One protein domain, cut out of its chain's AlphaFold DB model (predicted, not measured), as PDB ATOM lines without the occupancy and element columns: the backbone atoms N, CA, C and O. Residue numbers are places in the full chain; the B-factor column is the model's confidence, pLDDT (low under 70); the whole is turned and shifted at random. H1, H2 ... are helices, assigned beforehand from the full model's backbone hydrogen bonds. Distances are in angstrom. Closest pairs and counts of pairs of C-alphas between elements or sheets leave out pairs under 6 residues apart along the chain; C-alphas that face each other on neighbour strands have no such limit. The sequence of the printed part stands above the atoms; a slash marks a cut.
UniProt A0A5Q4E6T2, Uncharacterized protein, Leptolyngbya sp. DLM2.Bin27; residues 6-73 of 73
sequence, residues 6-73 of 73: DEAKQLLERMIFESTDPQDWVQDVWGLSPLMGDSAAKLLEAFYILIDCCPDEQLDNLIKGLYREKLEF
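Overview. This is residues 6 to 73 of the 73 residues of an uncharacterized protein of Leptolyngbya sp. DLM2.Bin27 (UniProt A0A5Q4E6T2). The long helix H3 and the helix H4 meet near their ends as a V, with H1 over the gap between the two arms near the corner. H2 folds back along residues 36 to 44 of H3 as a helical hairpin, and at the other end residues 68 to 73, of which 68 to 71 belong to H4, stick out. The printed part has 68 residues with four named helices, in the order H1, H2, H3, H4, and no named strand; the class is all helix. It is only just loose, close to compact, with a radius of gyration of the C-alphas of 13.4 A, and spans 36 by 30 by 17 A.

Along the chain. Find C-alpha 34 at (-24.892, -37.421, 4.721); from there H3, residues 34 to 53, runs 28.9 A. H4, residues 56 to 71, runs 22.6 A to C-alpha 71 at (9.118, -42.953, -2.422). Go back to C-alpha 6 at (-7.694, -56.567, -11.268) for H1, residues 6 to 16; H2 is residues 22 to 32.

Arrangement. Start at H3: H2 touches its residues 36 to 44 alone, closest at the C-alphas of Trp 30 and Gly 37, 4.1 A apart. This hairpin has a shallow tilt of 17 degrees, opposite ways. H3 and H4 are close but not clearly touching, with the C-alphas of Ile 51 and Leu 59 closest at 7.5 A, at a steep tilt of 56 degrees. H1 touches residues 59 to 63 of H4 alone, closest at the C-alphas of Ala 8 and Leu 59, 6.3 A apart. H2 and H4 are apart. In H1, H2, H3 and H4 every O i to N i+4 pair is within hydrogen-bond range.

Size, cuts and confidence. Look to Leu 32 and Glu 57 for the two C-alphas farthest apart, at 37.1 A. The printed part has no cut, and its three links are tight. The pLDDT is under 70 at residues 72 to 73.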
ATOM      1  N   ASP A   6      -7.319 -56.081 -12.597       93.38
ATOM      2  CA  ASP A   6      -7.694 -56.567 -11.268       93.38
ATOM      3  C   ASP A   6      -6.587 -56.300 -10.244       93.38
ATOM      4  O   ASP A   6      -6.855 -55.829  -9.139       93.38
ATOM      5  N   GLU A   7      -5.327 -56.519 -10.625       94.12
ATOM      6  CA  GLU A   7      -4.179 -56.178  -9.782       94.12
ATOM      7  C   GLU A   7      -4.062 -54.664  -9.587       94.12
ATOM      8  O   GLU A   7      -3.851 -54.198  -8.467       94.12
ATOM      9  N   ALA A   8      -4.245 -53.880 -10.654       94.25
ATOM     10  CA  ALA A   8      -4.226 -52.425 -10.581       94.25
ATOM     11  C   ALA A   8      -5.312 -51.889  -9.641       94.25
ATOM     12  O   ALA A   8      -5.035 -51.039  -8.793       94.25
ATOM     13  N   LYS A   9      -6.527 -52.433  -9.743       95.31
ATOM     14  CA  LYS A   9      -7.646 -52.130  -8.854       95.31
ATOM     15  C   LYS A   9      -7.276 -52.406  -7.402       95.31
ATOM     16  O   LYS A   9      -7.389 -51.503  -6.583       95.31
ATOM     17  N   GLN A  10      -6.772 -53.602  -7.095       94.62
ATOM     18  CA  GLN A  10      -6.389 -53.964  -5.728       94.62
ATOM     19  C   GLN A  10      -5.289 -53.055  -5.166       94.62
ATOM     20  O   GLN A  10      -5.326 -52.692  -3.991       94.62
ATOM     21  N   LEU A  11      -4.302 -52.674  -5.982       94.75
ATOM     22  CA  LEU A  11      -3.243 -51.756  -5.558       94.75
ATOM     23  C   LEU A  11      -3.802 -50.363  -5.258       94.75
ATOM     24  O   LEU A  11      -3.500 -49.807  -4.205       94.75
ATOM     25  N   LEU A  12      -4.645 -49.825  -6.141       94.81
ATOM     26  CA  LEU A  12      -5.279 -48.523  -5.943       94.81
ATOM     27  C   LEU A  12      -6.223 -48.525  -4.735       94.81
ATOM     28  O   LEU A  12      -6.171 -47.600  -3.928       94.81
ATOM     29  N   GLU A  13      -7.026 -49.577  -4.557       95.75
ATOM     30  CA  GLU A  13      -7.909 -49.724  -3.396       95.75
ATOM     31  C   GLU A  13      -7.107 -49.723  -2.091       95.75
ATOM     32  O   GLU A  13      -7.421 -48.964  -1.178       95.75
ATOM     33  N   ARG A  14      -5.999 -50.474  -2.024       94.12
ATOM     34  CA  ARG A  14      -5.112 -50.480  -0.845       94.12
ATOM     35  C   ARG A  14      -4.395 -49.151  -0.621       94.12
ATOM     36  O   ARG A  14      -4.024 -48.847   0.507       94.12
ATOM     37  N   MET A  15      -4.150 -48.371  -1.673       93.25
ATOM     38  CA  MET A  15      -3.529 -47.049  -1.546       93.25
ATOM     39  C   MET A  15      -4.504 -45.989  -1.026       93.25
ATOM     40  O   MET A  15      -4.071 -45.110  -0.287       93.25
ATOM     41  N   ILE A  16      -5.779 -46.059  -1.419       94.00
ATOM     42  CA  ILE A  16      -6.794 -45.041  -1.104       94.00
ATOM     43  C   ILE A  16      -7.548 -45.380   0.188       94.00
ATOM     44  O   ILE A  16      -7.757 -44.500   1.019       94.00
ATOM     45  N   PHE A  17      -7.949 -46.640   0.356       95.00
ATOM     46  CA  PHE A  17      -8.820 -47.101   1.445       95.00
ATOM     47  C   PHE A  17      -8.071 -47.924   2.502       95.00
ATOM     48  O   PHE A  17      -8.664 -48.389   3.473       95.00
ATOM     49  N   GLU A  18      -6.754 -48.089   2.338       90.75
ATOM     50  CA  GLU A  18      -5.872 -48.836   3.235       90.75
ATOM     51  C   GLU A  18      -6.325 -50.289   3.462       90.75
ATOM     52  O   GLU A  18      -6.047 -51.167   2.642       90.75
ATOM     53  N   SER A  19      -6.968 -50.549   4.605       89.19
ATOM     54  CA  SER A  19      -7.478 -51.865   5.014       89.19
ATOM     55  C   SER A  19      -9.007 -51.916   5.078       89.19
ATOM     56  O   SER A  19      -9.553 -52.953   5.450       89.19
ATOM     57  N   THR A  20      -9.684 -50.816   4.747       94.69
ATOM     58  CA  THR A  20     -11.144 -50.716   4.749       94.69
ATOM     59  C   THR A  20     -11.681 -51.096   3.375       94.69
ATOM     60  O   THR A  20     -11.120 -50.696   2.353       94.69
ATOM     61  N   ASP A  21     -12.768 -51.868   3.339       95.50
ATOM     62  CA  ASP A  21     -13.480 -52.102   2.086       95.50
ATOM     63  C   ASP A  21     -13.995 -50.759   1.525       95.50
ATOM     64  O   ASP A  21     -14.512 -49.938   2.289       95.50
ATOM     65  N   PRO A  22     -13.875 -50.488   0.212       96.50
ATOM     66  CA  PRO A  22     -14.282 -49.202  -0.344       96.50
ATOM     67  C   PRO A  22     -15.758 -48.851  -0.093       96.50
ATOM     68  O   PRO A  22     -16.079 -47.675   0.080       96.50
ATOM     69  N   GLN A  23     -16.664 -49.836  -0.048       96.19
ATOM     70  CA  GLN A  23     -18.082 -49.601   0.249       96.19
ATOM     71  C   GLN A  23     -18.302 -49.292   1.729       96.19
ATOM     72  O   GLN A  23     -19.062 -48.374   2.047       96.19
ATOM     73  N   ASP A  24     -17.612 -50.006   2.621       97.12
ATOM     74  CA  ASP A  24     -17.646 -49.725   4.060       97.12
ATOM     75  C   ASP A  24     -17.117 -48.314   4.347       97.12
ATOM     76  O   ASP A  24     -17.740 -47.559   5.093       97.12
ATOM     77  N   TRP A  25     -16.054 -47.888   3.655       97.12
ATOM     78  CA  TRP A  25     -15.551 -46.515   3.739       97.12
ATOM     79  C   TRP A  25     -16.615 -45.475   3.350       97.12
ATOM     80  O   TRP A  25     -16.764 -44.460   4.030       97.12
ATOM     81  N   VAL A  26     -17.403 -45.718   2.294       97.12
ATOM     82  CA  VAL A  26     -18.518 -44.823   1.931       97.12
ATOM     83  C   VAL A  26     -19.568 -44.773   3.046       97.12
ATOM     84  O   VAL A  26     -20.058 -43.685   3.366       97.12
ATOM     85  N   GLN A  27     -19.901 -45.917   3.657       96.94
ATOM     86  CA  GLN A  27     -20.852 -45.962   4.774       96.94
ATOM     87  C   GLN A  27     -20.344 -45.174   5.985       96.94
ATOM     88  O   GLN A  27     -21.108 -44.412   6.582       96.94
ATOM     89  N   ASP A  28     -19.056 -45.288   6.303       95.69
ATOM     90  CA  ASP A  28     -18.423 -44.531   7.382       95.69
ATOM     91  C   ASP A  28     -18.508 -43.020   7.124       95.69
ATOM     92  O   ASP A  28     -18.876 -42.244   8.012       95.69
ATOM     93  N   VAL A  29     -18.249 -42.583   5.884       96.25
ATOM     94  CA  VAL A  29     -18.382 -41.170   5.498       96.25
ATOM     95  C   VAL A  29     -19.833 -40.698   5.629       96.25
ATOM     96  O   VAL A  29     -20.065 -39.603   6.146       96.25
ATOM     97  N   TRP A  30     -20.820 -41.511   5.229       95.38
ATOM     98  CA  TRP A  30     -22.239 -41.202   5.452       95.38
ATOM     99  C   TRP A  30     -22.584 -41.081   6.940       95.38
ATOM    100  O   TRP A  30     -23.337 -40.178   7.313       95.38
ATOM    101  N   GLY A  31     -22.004 -41.935   7.789       95.19
ATOM    102  CA  GLY A  31     -22.154 -41.878   9.244       95.19
ATOM    103  C   GLY A  31     -21.640 -40.572   9.862       95.19
ATOM    104  O   GLY A  31     -22.180 -40.116  10.870       95.19
ATOM    105  N   LEU A  32     -20.642 -39.937   9.241       95.00
ATOM    106  CA  LEU A  32     -20.103 -38.638   9.659       95.00
ATOM    107  C   LEU A  32     -20.859 -37.451   9.045       95.00
ATOM    108  O   LEU A  32     -21.071 -36.434   9.709       95.00
ATOM    109  N   SER A  33     -21.242 -37.545   7.770       94.75
ATOM    110  CA  SER A  33     -21.953 -36.490   7.049       94.75
ATOM    111  C   SER A  33     -22.726 -37.048   5.845       94.75
ATOM    112  O   SER A  33     -22.108 -37.475   4.865       94.75
ATOM    113  N   PRO A  34     -24.071 -36.945   5.835       87.56
ATOM    114  CA  PRO A  34     -24.892 -37.421   4.721       87.56
ATOM    115  C   PRO A  34     -24.511 -36.813   3.360       87.56
ATOM    116  O   PRO A  34     -24.401 -37.523   2.365       87.56
ATOM    117  N   LEU A  35     -24.230 -35.503   3.318       89.81
ATOM    118  CA  LEU A  35     -23.847 -34.807   2.083       89.81
ATOM    119  C   LEU A  35     -22.491 -35.290   1.538       89.81
ATOM    120  O   LEU A  35     -22.311 -35.415   0.324       89.81
ATOM    121  N   MET A  36     -21.529 -35.544   2.430       93.44
ATOM    122  CA  MET A  36     -20.212 -36.030   2.022       93.44
ATOM    123  C   MET A  36     -20.269 -37.485   1.579       93.44
ATOM    124  O   MET A  36     -19.586 -37.831   0.620       93.44
ATOM    125  N   GLY A  37     -21.101 -38.321   2.202       95.56
ATOM    126  CA  GLY A  37     -21.205 -39.716   1.785       95.56
ATOM    127  C   GLY A  37     -21.855 -39.879   0.407       95.56
ATOM    128  O   GLY A  37     -21.399 -40.708  -0.371       95.56
ATOM    129  N   ASP A  38     -22.791 -39.002   0.012       95.25
ATOM    130  CA  ASP A  38     -23.312 -38.988  -1.368       95.25
ATOM    131  C   ASP A  38     -22.207 -38.667  -2.382       95.25
ATOM    132  O   ASP A  38     -22.171 -39.202  -3.493       95.25
ATOM    133  N   SER A  39     -21.297 -37.766  -2.007       96.56
ATOM    134  CA  SER A  39     -20.142 -37.414  -2.834       96.56
ATOM    135  C   SER A  39     -19.103 -38.541  -2.851       96.56
ATOM    136  O   SER A  39     -18.529 -38.817  -3.901       96.56
ATOM    137  N   ALA A  40     -18.906 -39.236  -1.726       96.75
ATOM    138  CA  ALA A  40     -18.025 -40.394  -1.602       96.75
ATOM    139  C   ALA A  40     -18.510 -41.586  -2.444       96.75
ATOM    140  O   ALA A  40     -17.712 -42.185  -3.161       96.75
ATOM    141  N   ALA A  41     -19.815 -41.872  -2.441       96.81
ATOM    142  CA  ALA A  41     -20.417 -42.907  -3.279       96.81
ATOM    143  C   ALA A  41     -20.180 -42.633  -4.774       96.81
ATOM    144  O   ALA A  41     -19.723 -43.509  -5.507       96.81
ATOM    145  N   LYS A  42     -20.410 -41.388  -5.216       97.56
ATOM    146  CA  LYS A  42     -20.150 -40.962  -6.604       97.56
ATOM    147  C   LYS A  42     -18.670 -41.040  -6.969       97.56
ATOM    148  O   LYS A  42     -18.335 -41.400  -8.094       97.56
ATOM    149  N   LEU A  43     -17.783 -40.691  -6.036       97.69
ATOM    150  CA  LEU A  43     -16.341 -40.794  -6.238       97.69
ATOM    151  C   LEU A  43     -15.916 -42.252  -6.433       97.69
ATOM    152  O   LEU A  43     -15.154 -42.541  -7.353       97.69
ATOM    153  N   LEU A  44     -16.433 -43.162  -5.606       97.75
ATOM    154  CA  LEU A  44     -16.140 -44.588  -5.706       97.75
ATOM    155  C   LEU A  44     -16.672 -45.194  -7.013       97.75
ATOM    156  O   LEU A  44     -15.981 -45.974  -7.667       97.75
ATOM    157  N   GLU A  45     -17.871 -44.797  -7.438       97.88
ATOM    158  CA  GLU A  45     -18.427 -45.196  -8.732       97.88
ATOM    159  C   GLU A  45     -17.545 -44.715  -9.894       97.88
ATOM    160  O   GLU A  45     -17.143 -45.511 -10.746       97.88
ATOM    161  N   ALA A  46     -17.178 -43.430  -9.905       97.94
ATOM    162  CA  ALA A  46     -16.300 -42.868 -10.928       97.94
ATOM    163  C   ALA A  46     -14.931 -43.565 -10.953       97.94
ATOM    164  O   ALA A  46     -14.403 -43.842 -12.028       97.94
ATOM    165  N   PHE A  47     -14.376 -43.892  -9.785       96.75
ATOM    166  CA  PHE A  47     -13.134 -44.650  -9.657       96.75
ATOM    167  C   PHE A  47     -13.215 -46.013 -10.360       96.75
ATOM    168  O   PHE A  47     -12.334 -46.337 -11.161       96.75
ATOM    169  N   TYR A  48     -14.285 -46.784 -10.143       96.69
ATOM    170  CA  TYR A  48     -14.449 -48.078 -10.812       96.69
ATOM    171  C   TYR A  48     -14.687 -47.958 -12.314       96.69
ATOM    172  O   TYR A  48     -14.115 -48.737 -13.076       96.69
ATOM    173  N   ILE A  49     -15.460 -46.961 -12.750       97.19
ATOM    174  CA  ILE A  49     -15.658 -46.685 -14.177       97.19
ATOM    175  C   ILE A  49     -14.321 -46.360 -14.849       97.19
ATOM    176  O   ILE A  49     -14.037 -46.871 -15.930       97.19
ATOM    177  N   LEU A  50     -13.476 -45.541 -14.215       95.25
ATOM    178  CA  LEU A  50     -12.164 -45.188 -14.756       95.25
ATOM    179  C   LEU A  50     -11.257 -46.413 -14.896       95.25
ATOM    180  O   LEU A  50     -10.649 -46.592 -15.949       95.25
ATOM    181  N   ILE A  51     -11.203 -47.281 -13.882       94.62
ATOM    182  CA  ILE A  51     -10.418 -48.523 -13.952       94.62
ATOM    183  C   ILE A  51     -10.907 -49.417 -15.094       94.62
ATOM    184  O   ILE A  51     -10.093 -49.933 -15.861       94.62
ATOM    185  N   ASP A  52     -12.222 -49.582 -15.235       94.38
ATOM    186  CA  ASP A  52     -12.796 -50.418 -16.288       94.38
ATOM    187  C   ASP A  52     -12.532 -49.846 -17.692       94.38
ATOM    188  O   ASP A  52     -12.203 -50.585 -18.623       94.38
ATOM    189  N   CYS A  53     -12.570 -48.520 -17.844       94.62
ATOM    190  CA  CYS A  53     -12.350 -47.851 -19.127       94.62
ATOM    191  C   CYS A  53     -10.867 -47.746 -19.527       94.62
ATOM    192  O   CYS A  53     -10.560 -47.633 -20.717       94.62
ATOM    193  N   CYS A  54      -9.938 -47.758 -18.569       93.19
ATOM    194  CA  CYS A  54      -8.514 -47.586 -18.849       93.19
ATOM    195  C   CYS A  54      -7.869 -48.868 -19.409       93.19
ATOM    196  O   CYS A  54      -8.155 -49.962 -18.934       93.19
ATOM    197  N   PRO A  55      -6.950 -48.774 -20.385       94.00
ATOM    198  CA  PRO A  55      -6.095 -49.895 -20.771       94.00
ATOM    199  C   PRO A  55      -5.103 -50.278 -19.662       94.00
ATOM    200  O   PRO A  55      -4.568 -49.402 -18.981       94.00
ATOM    201  N   ASP A  56      -4.770 -51.566 -19.561       93.25
ATOM    202  CA  ASP A  56      -3.835 -52.126 -18.571       93.25
ATOM    203  C   ASP A  56      -2.485 -51.387 -18.530       93.25
ATOM    204  O   ASP A  56      -1.961 -51.089 -17.462       93.25
ATOM    205  N   GLU A  57      -1.939 -51.011 -19.691       93.06
ATOM    206  CA  GLU A  57      -0.678 -50.261 -19.777       93.06
ATOM    207  C   GLU A  57      -0.773 -48.857 -19.153       93.06
ATOM    208  O   GLU A  57       0.178 -48.382 -18.531       93.06
ATOM    209  N   GLN A  58      -1.921 -48.186 -19.280       94.44
ATOM    210  CA  GLN A  58      -2.117 -46.868 -18.670       94.44
ATOM    211  C   GLN A  58      -2.252 -46.978 -17.150       94.44
ATOM    212  O   GLN A  58      -1.678 -46.159 -16.433       94.44
ATOM    213  N   LEU A  59      -2.952 -48.004 -16.663       94.12
ATOM    214  CA  LEU A  59      -3.066 -48.288 -15.230       94.12
ATOM    215  C   LEU A  59      -1.709 -48.638 -14.607       94.12
ATOM    216  O   LEU A  59      -1.363 -48.113 -13.550       94.12
ATOM    217  N   ASP A  60      -0.909 -49.457 -15.291       94.06
ATOM    218  CA  ASP A  60       0.456 -49.799 -14.882       94.06
ATOM    219  C   ASP A  60       1.349 -48.550 -14.775       94.06
ATOM    220  O   ASP A  60       2.052 -48.354 -13.779       94.06
ATOM    221  N   ASN A  61       1.282 -47.657 -15.769       93.81
ATOM    222  CA  ASN A  61       2.026 -46.397 -15.755       93.81
ATOM    223  C   ASN A  61       1.572 -45.459 -14.629       93.81
ATOM    224  O   ASN A  61       2.421 -44.868 -13.956       93.81
ATOM    225  N   LEU A  62       0.260 -45.346 -14.396       93.69
ATOM    226  CA  LEU A  62      -0.303 -44.551 -13.305       93.69
ATOM    227  C   LEU A  62       0.214 -45.041 -11.950       93.69
ATOM    228  O   LEU A  62       0.754 -44.256 -11.173       93.69
ATOM    229  N   ILE A  63       0.106 -46.344 -11.685       93.31
ATOM    230  CA  ILE A  63       0.519 -46.942 -10.412       93.31
ATOM    231  C   ILE A  63       2.018 -46.752 -10.177       93.31
ATOM    232  O   ILE A  63       2.421 -46.330  -9.093       93.31
ATOM    233  N   LYS A  64       2.858 -46.979 -11.192       92.75
ATOM    234  CA  LYS A  64       4.304 -46.709 -11.094       92.75
ATOM    235  C   LYS A  64       4.606 -45.243 -10.793       92.75
ATOM    236  O   LYS A  64       5.532 -44.971 -10.030       92.75
ATOM    237  N   GLY A  65       3.846 -44.321 -11.383       93.88
ATOM    238  CA  GLY A  65       3.941 -42.888 -11.104       93.88
ATOM    239  C   GLY A  65       3.646 -42.575  -9.638       93.88
ATOM    240  O   GLY A  65       4.490 -41.991  -8.962       93.88
ATOM    241  N   LEU A  66       2.511 -43.057  -9.127       92.88
ATOM    242  CA  LEU A  66       2.091 -42.846  -7.738       92.88
ATOM    243  C   LEU A  66       3.073 -43.461  -6.726       92.88
ATOM    244  O   LEU A  66       3.376 -42.854  -5.701       92.88
ATOM    245  N   TYR A  67       3.609 -44.655  -7.005       89.00
ATOM    246  CA  TYR A  67       4.625 -45.272  -6.147       89.00
ATOM    247  C   TYR A  67       5.941 -44.500  -6.140       89.00
ATOM    248  O   TYR A  67       6.571 -44.404  -5.089       89.00
ATOM    249  N   ARG A  68       6.371 -43.968  -7.291       89.94
ATOM    250  CA  ARG A  68       7.575 -43.133  -7.355       89.94
ATOM    251  C   ARG A  68       7.400 -41.884  -6.506       89.94
ATOM    252  O   ARG A  68       8.262 -41.608  -5.685       89.94
ATOM    253  N   GLU A  69       6.270 -41.205  -6.658       86.44
ATOM    254  CA  GLU A  69       5.957 -40.010  -5.878       86.44
ATOM    255  C   GLU A  69       5.962 -40.330  -4.374       86.44
ATOM    256  O   GLU A  69       6.611 -39.640  -3.603       86.44
ATOM    257  N   LYS A  70       5.375 -41.458  -3.955       78.50
ATOM    258  CA  LYS A  70       5.383 -41.895  -2.547       78.50
ATOM    259  C   LYS A  70       6.774 -42.253  -1.990       78.50
ATOM    260  O   LYS A  70       6.938 -42.247  -0.779       78.50
ATOM    261  N   LEU A  71       7.742 -42.623  -2.833       71.38
ATOM    262  CA  LEU A  71       9.118 -42.953  -2.422       71.38
ATOM    263  C   LEU A  71      10.045 -41.730  -2.381       71.38
ATOM    264  O   LEU A  71      11.127 -41.807  -1.803       71.38
ATOM    265  N   GLU A  72       9.650 -40.633  -3.026       67.81
ATOM    266  CA  GLU A  72      10.387 -39.366  -3.043       67.81
ATOM    267  C   GLU A  72      10.010 -38.438  -1.864       67.81
ATOM    268  O   GLU A  72      10.614 -37.374  -1.715       67.81
ATOM    269  N   PHE A  73       9.078 -38.867  -1.003       47.16
ATOM    270  CA  PHE A  73       8.639 -38.209   0.238       47.16
ATOM    271  C   PHE A  73       8.866 -39.101   1.466       47.16
ATOM    272  O   PHE A  73       9.058 -38.527   2.563       47.16
TER     273      PHE A  73